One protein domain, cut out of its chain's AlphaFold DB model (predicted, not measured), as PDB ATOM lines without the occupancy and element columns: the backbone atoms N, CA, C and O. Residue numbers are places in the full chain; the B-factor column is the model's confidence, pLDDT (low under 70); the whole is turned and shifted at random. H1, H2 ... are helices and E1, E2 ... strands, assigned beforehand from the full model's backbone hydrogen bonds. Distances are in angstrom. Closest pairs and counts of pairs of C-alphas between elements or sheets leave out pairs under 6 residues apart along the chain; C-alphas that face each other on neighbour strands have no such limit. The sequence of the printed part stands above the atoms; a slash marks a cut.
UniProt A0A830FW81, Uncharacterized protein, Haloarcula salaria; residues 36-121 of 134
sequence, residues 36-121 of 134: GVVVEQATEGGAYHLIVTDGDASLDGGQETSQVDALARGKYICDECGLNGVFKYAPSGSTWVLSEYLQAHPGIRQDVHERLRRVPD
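AT A GLANCE: This is residues 36 to 121 of the 134 residues of an uncharacterized protein of Haloarcula salaria (UniProt A0A830FW81). A four-stranded sheet has H1 packed over one face along its strands, and H3 crosses over the side of H1 away from the sheet; H2, over E4 on the same face as H1, climbs from the sheet toward H3. The opposite face bears no named helix. The 86 printed residues run E1, E2, H1, E3, E4, H2, H3; the sheet, in order E2, E1, E3, E4, is mixed. The class is mixed, helices and strands, and the whole is compact, with a radius of gyration of the C-alphas of 12.0 A and spans of 30 by 29 by 25 A.

IN THESE COORDINATES: Find C-alpha 37 at (59.065, -108.392, -60.861), where E1, residues 37 to 41, begins. E2 is residues 48 to 52; H1, residues 67 to 81, runs 20.9 A. Next come E3, 85 to 89, E4, 94 to 97, and H2, 98 to 104. H3, residues 106 to 117, runs 16.4 A to C-alpha 117 at (61.849, -100.145, -42.356).

HOW THE PARTS SIT: Hairpin E1 and E2 is antiparallel; look at N 40 and O 49, 2.8 A. E1 and E3 are parallel, with N 39 and O 86 at 2.8 A. Hairpin E3 and E4 is antiparallel, with N 87 and O 96 at 2.8 A. H1 is on the sheet over E1, height 8.5 A, along the strands; the C-alphas of Val 39 and Gly 74 are their closest, 6.3 A. On the same face H2 lies over E4, height 6.7 A, across the strands. H3 touches H1 at a steep tilt of 63 degrees, closest C-alphas Ala 72 and Val 112, 4.9 A. In H1, H2 and H3 every O i to N i+4 pair is within hydrogen-bond range.

THE WHOLE: The C-alphas of Gly 93 and Asp 121 are farthest apart, 34.5 A. The printed part has no cut. The link from E2 to H1 is long, 14 residues. Residues 55 to 58 and 119 to 121 have pLDDT under 70.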
ATOM      1  N   GLY A  36      58.465-106.728 -65.434       93.44
ATOM      2  CA  GLY A  36      58.175-106.473 -64.029       93.44
ATOM      3  C   GLY A  36      58.992-107.337 -63.086       93.44
ATOM      4  O   GLY A  36      60.116-107.741 -63.391       93.44
ATOM      5  N   VAL A  37      58.431-107.582 -61.904       94.44
ATOM      6  CA  VAL A  37      59.065-108.392 -60.861       94.44
ATOM      7  C   VAL A  37      58.224-109.628 -60.587       94.44
ATOM      8  O   VAL A  37      57.057-109.535 -60.215       94.44
ATOM      9  N   VAL A  38      58.825-110.802 -60.712       95.88
ATOM     10  CA  VAL A  38      58.204-112.079 -60.360       95.88
ATOM     11  C   VAL A  38      58.806-112.555 -59.049       95.88
ATOM     12  O   VAL A  38      60.013-112.741 -58.958       95.88
ATOM     13  N   VAL A  39      57.970-112.756 -58.037       95.62
ATOM     14  CA  VAL A  39      58.342-113.422 -56.787       95.62
ATOM     15  C   VAL A  39      57.716-114.808 -56.809       95.62
ATOM     16  O   VAL A  39      56.499-114.932 -56.729       95.62
ATOM     17  N   GLU A  40      58.523-115.852 -56.921       94.69
ATOM     18  CA  GLU A  40      58.053-117.228 -57.063       94.69
ATOM     19  C   GLU A  40      58.556-118.096 -55.915       94.69
ATOM     20  O   GLU A  40      59.751-118.121 -55.632       94.69
ATOM     21  N   GLN A  41      57.663-118.845 -55.266       92.62
ATOM     22  CA  GLN A  41      58.093-119.934 -54.395       92.62
ATOM     23  C   GLN A  41      58.308-121.208 -55.213       92.62
ATOM     24  O   GLN A  41      57.363-121.715 -55.815       92.62
ATOM     25  N   ALA A  42      59.519-121.760 -55.168       83.69
ATOM     26  CA  ALA A  42      59.819-123.044 -55.785       83.69
ATOM     27  C   ALA A  42      59.081-124.190 -55.077       83.69
ATOM     28  O   ALA A  42      59.041-124.263 -53.845       83.69
ATOM     29  N   THR A  43      58.555-125.132 -55.864       78.25
ATOM     30  CA  THR A  43      57.898-126.349 -55.360       78.25
ATOM     31  C   THR A  43      58.851-127.222 -54.542       78.25
ATOM     32  O   THR A  43      58.452-127.832 -53.551       78.25
ATOM     33  N   GLU A  44      60.130-127.260 -54.925       78.56
ATOM     34  CA  GLU A  44      61.170-128.011 -54.223       78.56
ATOM     35  C   GLU A  44      62.026-127.080 -53.358       78.56
ATOM     36  O   GLU A  44      62.528-126.053 -53.809       78.56
ATOM     37  N   GLY A  45      62.200-127.435 -52.083       73.62
ATOM     38  CA  GLY A  45      63.050-126.692 -51.146       73.62
ATOM     39  C   GLY A  45      62.416-125.440 -50.530       73.62
ATOM     40  O   GLY A  45      62.986-124.896 -49.587       73.62
ATOM     41  N   GLY A  46      61.243-125.003 -51.004       80.62
ATOM     42  CA  GLY A  46      60.452-123.920 -50.403       80.62
ATOM     43  C   GLY A  46      61.097-122.533 -50.463       80.62
ATOM     44  O   GLY A  46      60.600-121.607 -49.818       80.62
ATOM     45  N   ALA A  47      62.193-122.398 -51.212       89.38
ATOM     46  CA  ALA A  47      62.891-121.141 -51.407       89.38
ATOM     47  C   ALA A  47      62.108-120.214 -52.340       89.38
ATOM     48  O   ALA A  47      61.342-120.664 -53.195       89.38
ATOM     49  N   TYR A  48      62.332-118.915 -52.177       92.06
ATOM     50  CA  TYR A  48      61.697-117.881 -52.972       92.06
ATOM     51  C   TYR A  48      62.705-117.290 -53.947       92.06
ATOM     52  O   TYR A  48      63.768-116.820 -53.547       92.06
ATOM     53  N   HIS A  49      62.362-117.295 -55.224       92.50
ATOM     54  CA  HIS A  49      63.128-116.680 -56.292       92.50
ATOM     55  C   HIS A  49      62.499-115.349 -56.658       92.50
ATOM     56  O   HIS A  49      61.277-115.230 -56.742       92.50
ATOM     57  N   LEU A  50      63.339-114.347 -56.878       92.06
ATOM     58  CA  LEU A  50      62.907-113.083 -57.434       92.06
ATOM     59  C   LEU A  50      63.544-112.935 -58.805       92.06
ATOM     60  O   LEU A  50      64.757-113.073 -58.962       92.06
ATOM     61  N   ILE A  51      62.718-112.648 -59.796       92.31
ATOM     62  CA  ILE A  51      63.133-112.469 -61.179       92.31
ATOM     63  C   ILE A  51      62.692-111.071 -61.580       92.31
ATOM     64  O   ILE A  51      61.507-110.753 -61.534       92.31
ATOM     65  N   VAL A  52      63.652-110.235 -61.952       90.38
ATOM     66  CA  VAL A  52      63.384-108.914 -62.517       90.38
ATOM     67  C   VAL A  52      63.559-109.045 -64.018       90.38
ATOM     68  O   VAL A  52      64.652-109.362 -64.486       90.38
ATOM     69  N   THR A  53      62.468-108.906 -64.762       87.50
ATOM     70  CA  THR A  53      62.464-109.104 -66.219       87.50
ATOM     71  C   THR A  53      62.593-107.806 -66.995       87.50
ATOM     72  O   THR A  53      62.935-107.834 -68.177       87.50
ATOM     73  N   ASP A  54      62.403-106.672 -66.327       83.50
ATOM     74  CA  ASP A  54      62.726-105.374 -66.896       83.50
ATOM     75  C   ASP A  54      64.249-105.210 -67.038       83.50
ATOM     76  O   ASP A  54      64.992-105.222 -66.055       83.50
ATOM     77  N   GLY A  55      64.717-105.089 -68.283       64.00
ATOM     78  CA  GLY A  55      66.143-105.030 -68.611       64.00
ATOM     79  C   GLY A  55      66.844-103.733 -68.197       64.00
ATOM     80  O   GLY A  55      68.075-103.710 -68.169       64.00
ATOM     81  N   ASP A  56      66.089-102.681 -67.870       69.00
ATOM     82  CA  ASP A  56      66.622-101.399 -67.404       69.00
ATOM     83  C   ASP A  56      66.679-101.322 -65.867       69.00
ATOM     84  O   ASP A  56      67.256-100.384 -65.303       69.00
ATOM     85  N   ALA A  57      66.127-102.317 -65.164       66.12
ATOM     86  CA  ALA A  57      66.189-102.382 -63.715       66.12
ATOM     87  C   ALA A  57      67.632-102.607 -63.232       66.12
ATOM     88  O   ALA A  57      68.300-103.589 -63.547       66.12
ATOM     89  N   SER A  58      68.116-101.683 -62.402       67.75
ATOM     90  CA  SER A  58      69.459-101.731 -61.811       67.75
ATOM     91  C   SER A  58      69.589-102.721 -60.646       67.75
ATOM     92  O   SER A  58      70.694-102.940 -60.146       67.75
ATOM     93  N   LEU A  59      68.470-103.291 -60.193       74.81
ATOM     94  CA  LEU A  59      68.376-104.158 -59.024       74.81
ATOM     95  C   LEU A  59      68.240-105.624 -59.445       74.81
ATOM     96  O   LEU A  59      67.392-105.970 -60.261       74.81
ATOM     97  N   ASP A  60      69.052-106.490 -58.836       75.81
ATOM     98  CA  ASP A  60      68.991-107.936 -59.053       75.81
ATOM     99  C   ASP A  60      67.917-108.586 -58.162       75.81
ATOM    100  O   ASP A  60      67.779-108.259 -56.973       75.81
ATOM    101  N   GLY A  61      67.182-109.537 -58.736       76.56
ATOM    102  CA  GLY A  61      66.140-110.298 -58.060       76.56
ATOM    103  C   GLY A  61      66.711-111.227 -56.987       76.56
ATOM    104  O   GLY A  61      66.409-111.063 -55.805       76.56
ATOM    105  N   GLY A  62      67.604-112.148 -57.345       87.38
ATOM    106  CA  GLY A  62      68.210-113.080 -56.388       87.38
ATOM    107  C   GLY A  62      67.231-114.091 -55.760       87.38
ATOM    108  O   GLY A  62      66.222-114.474 -56.350       87.38
ATOM    109  N   GLN A  63      67.573-114.581 -54.563       89.56
ATOM    110  CA  GLN A  63      66.844-115.639 -53.857       89.56
ATOM    111  C   GLN A  63      66.744-115.326 -52.361       89.56
ATOM    112  O   GLN A  63      67.694-114.814 -51.773       89.56
ATOM    113  N   GLU A  64      65.621-115.690 -51.747       90.25
ATOM    114  CA  GLU A  64      65.338-115.522 -50.323       90.25
ATOM    115  C   GLU A  64      64.789-116.825 -49.714       90.25
ATOM    116  O   GLU A  64      64.182-117.659 -50.391       90.25
ATOM    117  N   THR A  65      64.991-117.021 -48.409       88.38
ATOM    118  CA  THR A  65      64.535-118.225 -47.681       88.38
ATOM    119  C   THR A  65      63.207-118.028 -46.948       88.38
ATOM    120  O   THR A  65      62.597-118.998 -46.503       88.38
ATOM    121  N   SER A  66      62.747-116.782 -46.830       91.94
ATOM    122  CA  SER A  66      61.512-116.399 -46.150       91.94
ATOM    123  C   SER A  66      60.562-115.711 -47.118       91.94
ATOM    124  O   SER A  66      60.972-114.863 -47.912       91.94
ATOM    125  N   GLN A  67      59.271-116.022 -46.988       93.94
ATOM    126  CA  GLN A  67      58.219-115.369 -47.762       93.94
ATOM    127  C   GLN A  67      58.234-113.853 -47.551       93.94
ATOM    128  O   GLN A  67      58.132-113.090 -48.504       93.94
ATOM    129  N   VAL A  68      58.382-113.411 -46.300       94.69
ATOM    130  CA  VAL A  68      58.370-111.984 -45.955       94.69
ATOM    131  C   VAL A  68      59.566-111.272 -46.577       94.69
ATOM    132  O   VAL A  68      59.393-110.185 -47.119       94.69
ATOM    133  N   ASP A  69      60.753-111.881 -46.553       93.06
ATOM    134  CA  ASP A  69      61.954-111.283 -47.145       93.06
ATOM    135  C   ASP A  69      61.833-111.182 -48.670       93.06
ATOM    136  O   ASP A  69      62.119-110.128 -49.241       93.06
ATOM    137  N   ALA A  70      61.309-112.226 -49.319       94.31
ATOM    138  CA  ALA A  70      61.064-112.232 -50.756       94.31
ATOM    139  C   ALA A  70      60.027-111.187 -51.180       94.31
ATOM    140  O   ALA A  70      60.258-110.406 -52.099       94.31
ATOM    141  N   LEU A  71      58.890-111.126 -50.483       95.31
ATOM    142  CA  LEU A  71      57.846-110.141 -50.757       95.31
ATOM    143  C   LEU A  71      58.326-108.718 -50.462       95.31
ATOM    144  O   LEU A  71      57.983-107.799 -51.202       95.31
ATOM    145  N   ALA A  72      59.134-108.523 -49.416       94.19
ATOM    146  CA  ALA A  72      59.718-107.228 -49.098       94.19
ATOM    147  C   ALA A  72      60.687-106.775 -50.186       94.19
ATOM    148  O   ALA A  72      60.556-105.661 -50.686       94.19
ATOM    149  N   ARG A  73      61.612-107.637 -50.607       91.88
ATOM    150  CA  ARG A  73      62.562-107.317 -51.673       91.88
ATOM    151  C   ARG A  73      61.864-107.100 -53.015       91.88
ATOM    152  O   ARG A  73      62.148-106.115 -53.686       91.88
ATOM    153  N   GLY A  74      60.900-107.950 -53.367       93.75
ATOM    154  CA  GLY A  74      60.097-107.782 -54.577       93.75
ATOM    155  C   GLY A  74      59.333-106.460 -54.568       93.75
ATOM    156  O   GLY A  74      59.368-105.721 -55.549       93.75
ATOM    157  N   LYS A  75      58.725-106.107 -53.427       94.12
ATOM    158  CA  LYS A  75      58.057-104.817 -53.242       94.12
ATOM    159  C   LYS A  75      59.026-103.641 -53.356       94.12
ATOM    160  O   LYS A  75      58.689-102.664 -54.012       94.12
ATOM    161  N   TYR A  76      60.203-103.732 -52.742       91.75
ATOM    162  CA  TYR A  76      61.230-102.697 -52.835       91.75
ATOM    163  C   TYR A  76      61.621-102.431 -54.291       91.75
ATOM    164  O   TYR A  76      61.597-101.287 -54.725       91.75
ATOM    165  N   ILE A  77      61.894-103.484 -55.068       90.88
ATOM    166  CA  ILE A  77      62.243-103.351 -56.487       90.88
ATOM    167  C   ILE A  77      61.080-102.737 -57.280       90.88
ATOM    168  O   ILE A  77      61.298-101.829 -58.077       90.88
ATOM    169  N   CYS A  78      59.842-103.182 -57.035       92.00
ATOM    170  CA  CYS A  78      58.658-102.593 -57.669       92.00
ATOM    171  C   CYS A  78      58.547-101.087 -57.387       92.00
ATOM    172  O   CYS A  78      58.323-100.307 -58.308       92.00
ATOM    173  N   ASP A  79      58.723-100.677 -56.128       91.56
ATOM    174  CA  ASP A  79      58.585 -99.281 -55.712       91.56
ATOM    175  C   ASP A  79      59.717 -98.397 -56.275       91.56
ATOM    176  O   ASP A  79      59.445 -97.303 -56.767       91.56
ATOM    177  N   GLU A  80      60.970 -98.863 -56.240       90.19
ATOM    178  CA  GLU A  80      62.135 -98.097 -56.715       90.19
ATOM    179  C   GLU A  80      62.191 -97.987 -58.242       90.19
ATOM    180  O   GLU A  80      62.589 -96.952 -58.778       90.19
ATOM    181  N   CYS A  81      61.788 -99.041 -58.954       87.62
ATOM    182  CA  CYS A  81      61.818 -99.078 -60.416       87.62
ATOM    183  C   CYS A  81      60.482 -98.666 -61.056       87.62
ATOM    184  O   CYS A  81      60.408 -98.544 -62.276       87.62
ATOM    185  N   GLY A  82      59.425 -98.444 -60.267       90.50
ATOM    186  CA  GLY A  82      58.086 -98.141 -60.783       90.50
ATOM    187  C   GLY A  82      57.452 -99.304 -61.557       90.50
ATOM    188  O   GLY A  82      56.665 -99.078 -62.474       90.50
ATOM    189  N   LEU A  83      57.814-100.540 -61.204       92.81
ATOM    190  CA  LEU A  83      57.366-101.762 -61.867       92.81
ATOM    191  C   LEU A  83      56.171-102.385 -61.143       92.81
ATOM    192  O   LEU A  83      55.967-102.199 -59.943       92.81
ATOM    193  N   ASN A  84      55.407-103.193 -61.874       95.31
ATOM    194  CA  ASN A  84      54.426-104.084 -61.267       95.31
ATOM    195  C   ASN A  84      55.084-105.401 -60.852       95.31
ATOM    196  O   ASN A  84      56.056-105.852 -61.464       95.31
ATOM    197  N   GLY A  85      54.514-106.030 -59.824       95.44
ATOM    198  CA  GLY A  85      54.981-107.310 -59.311       95.44
ATOM    199  C   GLY A  85      53.897-108.375 -59.354       95.44
ATOM    200  O   GLY A  85      52.724-108.073 -59.120       95.44
ATOM    201  N   VAL A  86      54.289-109.622 -59.591       97.06
ATOM    202  CA  VAL A  86      53.438-110.804 -59.441       97.06
ATOM    203  C   VAL A  86      54.058-111.745 -58.410       97.06
ATOM    204  O   VAL A  86      55.274-111.918 -58.355       97.06
ATOM    205  N   PHE A  87      53.219-112.332 -57.565       96.94
ATOM    206  CA  PHE A  87      53.584-113.375 -56.620       96.94
ATOM    207  C   PHE A  87      53.003-114.709 -57.089       96.94
ATOM    208  O   PHE A  87      51.789-114.827 -57.260       96.94
ATOM    209  N   LYS A  88      53.873-115.702 -57.276       95.69
ATOM    210  CA  LYS A  88      53.534-117.071 -57.664       95.69
ATOM    211  C   LYS A  88      53.826-118.029 -56.519       95.69
ATOM    212  O   LYS A  88      54.945-118.098 -56.007       95.69
ATOM    213  N   TYR A  89      52.823-118.805 -56.145       92.12
ATOM    214  CA  TYR A  89      52.935-119.864 -55.155       92.12
ATOM    215  C   TYR A  89      52.771-121.211 -55.855       92.12
ATOM    216  O   TYR A  89      51.674-121.773 -55.912       92.12
ATOM    217  N   ALA A  90      53.875-121.724 -56.405       87.94
ATOM    218  CA  ALA A  90      53.876-122.954 -57.193       87.94
ATOM    219  C   ALA A  90      53.251-124.173 -56.478       87.94
ATOM    220  O   ALA A  90      52.584-124.952 -57.158       87.94
ATOM    221  N   PRO A  91      53.358-124.350 -55.139       86.50
ATOM    222  CA  PRO A  91      52.739-125.499 -54.477       86.50
ATOM    223  C   PRO A  91      51.212-125.588 -54.612       86.50
ATOM    224  O   PRO A  91      50.682-126.695 -54.580       86.50
ATOM    225  N   SER A  92      50.506-124.460 -54.750       89.38
ATOM    226  CA  SER A  92      49.047-124.450 -54.962       89.38
ATOM    227  C   SER A  92      48.634-124.000 -56.365       89.38
ATOM    228  O   SER A  92      47.456-124.089 -56.702       89.38
ATOM    229  N   GLY A  93      49.575-123.499 -57.173       89.62
ATOM    230  CA  GLY A  93      49.297-122.855 -58.463       89.62
ATOM    231  C   GLY A  93      48.718-121.438 -58.341       89.62
ATOM    232  O   GLY A  93      48.303-120.843 -59.332       89.62
ATOM    233  N   SER A  94      48.672-120.858 -57.134       93.75
ATOM    234  CA  SER A  94      48.099-119.519 -56.972       93.75
ATOM    235  C   SER A  94      49.042-118.438 -57.499       93.75
ATOM    236  O   SER A  94      50.211-118.376 -57.112       93.75
ATOM    237  N   THR A  95      48.498-117.538 -58.307       96.50
ATOM    238  CA  THR A  95      49.163-116.352 -58.844       96.50
ATOM    239  C   THR A  95      48.385-115.097 -58.457       96.50
ATOM    240  O   THR A  95      47.156-115.042 -58.562       96.50
ATOM    241  N   TRP A  96      49.102-114.081 -57.982       96.38
ATOM    242  CA  TRP A  96      48.528-112.831 -57.490       96.38
ATOM    243  C   TRP A  96      49.341-111.640 -57.967       96.38
ATOM    244  O   TRP A  96      50.567-111.684 -57.953       96.38
ATOM    245  N   VAL A  97      48.687-110.519 -58.265       96.69
ATOM    246  CA  VAL A  97      49.414-109.246 -58.312       96.69
ATOM    247  C   VAL A  97      49.967-108.973 -56.910       96.69
ATOM    248  O   VAL A  97      49.241-109.066 -55.922       96.69
ATOM    249  N   LEU A  98      51.253-108.641 -56.803       95.75
ATOM    250  CA  LEU A  98      51.961-108.511 -55.527       95.75
ATOM    251  C   LEU A  98      51.282-107.496 -54.595       95.75
ATOM    252  O   LEU A  98      51.115-107.742 -53.400       95.75
ATOM    253  N   SER A  99      50.857-106.358 -55.142       94.62
ATOM    254  CA  SER A  99      50.149-105.324 -54.385       94.62
ATOM    255  C   SER A  99      48.786-105.812 -53.879       94.62
ATOM    256  O   SER A  99      48.455-105.573 -52.718       94.62
ATOM    257  N   GLU A 100      48.032-106.537 -54.708       95.56
ATOM    258  CA  GLU A 100      46.749-107.151 -54.344       95.56
ATOM    259  C   GLU A 100      46.942-108.219 -53.257       95.56
ATOM    260  O   GLU A 100      46.226-108.214 -52.255       95.56
ATOM    261  N   TYR A 101      47.966-109.071 -53.385       95.50
ATOM    262  CA  TYR A 101      48.305-110.089 -52.390       95.50
ATOM    263  C   TYR A 101      48.552-109.474 -51.009       95.50
ATOM    264  O   TYR A 101      47.964-109.903 -50.016       95.50
ATOM    265  N   LEU A 102      49.380-108.426 -50.940       95.38
ATOM    266  CA  LEU A 102      49.671-107.726 -49.688       95.38
ATOM    267  C   LEU A 102      48.433-107.005 -49.132       95.38
ATOM    268  O   LEU A 102      48.258-106.914 -47.919       95.38
ATOM    269  N   GLN A 103      47.549-106.490 -49.983       94.81
ATOM    270  CA  GLN A 103      46.291-105.894 -49.524       94.81
ATOM    271  C   GLN A 103      45.347-106.939 -48.918       94.81
ATOM    272  O   GLN A 103      44.756-106.673 -47.871       94.81
ATOM    273  N   ALA A 104      45.248-108.119 -49.533       93.94
ATOM    274  CA  ALA A 104      44.429-109.228 -49.051       93.94
ATOM    275  C   ALA A 104      44.979-109.869 -47.761       93.94
ATOM    276  O   ALA A 104      44.207-110.382 -46.953       93.94
ATOM    277  N   HIS A 105      46.296-109.794 -47.528       94.69
ATOM    278  CA  HIS A 105      46.976-110.405 -46.381       94.69
ATOM    279  C   HIS A 105      47.605-109.341 -45.462       94.69
ATOM    280  O   HIS A 105      48.822-109.129 -45.482       94.69
ATOM    281  N   PRO A 106      46.808-108.668 -44.606       93.00
ATOM    282  CA  PRO A 106      47.277-107.523 -43.826       93.00
ATOM    283  C   PRO A 106      48.395-107.859 -42.828       93.00
ATOM    284  O   PRO A 106      49.226-106.990 -42.574       93.00
ATOM    285  N   GLY A 107      48.437-109.088 -42.296       95.12
ATOM    286  CA  GLY A 107      49.521-109.548 -41.414       95.12
ATOM    287  C   GLY A 107      50.866-109.594 -42.141       95.12
ATOM    288  O   GLY A 107      51.806-108.919 -41.740       95.12
ATOM    289  N   ILE A 108      50.913-110.269 -43.294       94.19
ATOM    290  CA  ILE A 108      52.117-110.337 -44.140       94.19
ATOM    291  C   ILE A 108      52.536-108.937 -44.596       94.19
ATOM    292  O   ILE A 108      53.717-108.602 -44.588       94.19
ATOM    293  N   ARG A 109      51.577-108.080 -44.962       95.38
ATOM    294  CA  ARG A 109      51.866-106.689 -45.334       95.38
ATOM    295  C   ARG A 109      52.525-105.906 -44.205       95.38
ATOM    296  O   ARG A 109      53.413-105.103 -44.483       95.38
ATOM    297  N   GLN A 110      52.081-106.099 -42.964       93.88
ATOM    298  CA  GLN A 110      52.723-105.473 -41.816       93.88
ATOM    299  C   GLN A 110      54.164-105.969 -41.673       93.88
ATOM    300  O   GLN A 110      55.066-105.138 -41.587       93.88
ATOM    301  N   ASP A 111      54.385-107.281 -41.732       94.00
ATOM    302  CA  ASP A 111      55.718-107.875 -41.601       94.00
ATOM    303  C   ASP A 111      56.670-107.392 -42.705       94.00
ATOM    304  O   ASP A 111      57.805-107.001 -42.432       94.00
ATOM    305  N   VAL A 112      56.189-107.323 -43.952       92.88
ATOM    306  CA  VAL A 112      56.920-106.761 -45.099       92.88
ATOM    307  C   VAL A 112      57.285-105.299 -44.853       92.88
ATOM    308  O   VAL A 112      58.420-104.885 -45.082       92.88
ATOM    309  N   HIS A 113      56.343-104.498 -44.359       91.00
ATOM    310  CA  HIS A 113      56.585-103.084 -44.079       91.00
ATOM    311  C   HIS A 113      57.587-102.877 -42.940       91.00
ATOM    312  O   HIS A 113      58.449-102.001 -43.011       91.00
ATOM    313  N   GLU A 114      57.512-103.696 -41.892       91.62
ATOM    314  CA  GLU A 114      58.503-103.709 -40.815       91.62
ATOM    315  C   GLU A 114      59.881-104.121 -41.330       91.62
ATOM    316  O   GLU A 114      60.880-103.488 -40.982       91.62
ATOM    317  N   ARG A 115      59.939-105.128 -42.205       90.12
ATOM    318  CA  ARG A 115      61.174-105.586 -42.840       90.12
ATOM    319  C   ARG A 115      61.817-104.519 -43.724       90.12
ATOM    320  O   ARG A 115      63.039-104.398 -43.697       90.12
ATOM    321  N   LEU A 116      61.022-103.740 -44.458       87.56
ATOM    322  CA  LEU A 116      61.491-102.625 -45.291       87.56
ATOM    323  C   LEU A 116      61.990-101.432 -44.466       87.56
ATOM    324  O   LEU A 116      62.915-100.737 -44.871       87.56
ATOM    325  N   ARG A 117      61.398-101.193 -43.289       85.62
ATOM    326  CA  ARG A 117      61.849-100.145 -42.356       85.62
ATOM    327  C   ARG A 117      63.162-100.482 -41.666       85.62
ATOM    328  O   ARG A 117      63.886 -99.573 -41.260       85.62
ATOM    329  N   ARG A 118      63.448-101.770 -41.488       78.19
ATOM    330  CA  ARG A 118      64.756-102.231 -41.035       78.19
ATOM    331  C   ARG A 118      65.724-102.032 -42.199       78.19
ATOM    332  O   ARG A 118      65.828-102.880 -43.080       78.19
ATOM    333  N   VAL A 119      66.383-100.871 -42.207       55.06
ATOM    334  CA  VAL A 119      67.596-100.619 -42.999       55.06
ATOM    335  C   VAL A 119      68.469-101.873 -42.895       55.06
ATOM    336  O   VAL A 119      68.597-102.387 -41.781       55.06
ATOM    337  N   PRO A 120      69.020-102.410 -43.997       51.34
ATOM    338  CA  PRO A 120      69.926-103.538 -43.882       51.34
ATOM    339  C   PRO A 120      71.066-103.140 -42.939       51.34
ATOM    340  O   PRO A 120      71.793-102.186 -43.220       51.34
ATOM    341  N   ASP A 121      71.217-103.864 -41.826       45.28
ATOM    342  CA  ASP A 121      72.544-104.041 -41.247       45.28
ATOM    343  C   ASP A 121      73.425-104.517 -42.410       45.28
ATOM    344  O   ASP A 121      73.045-105.436 -43.137       45.28
TER     345      ASP A 121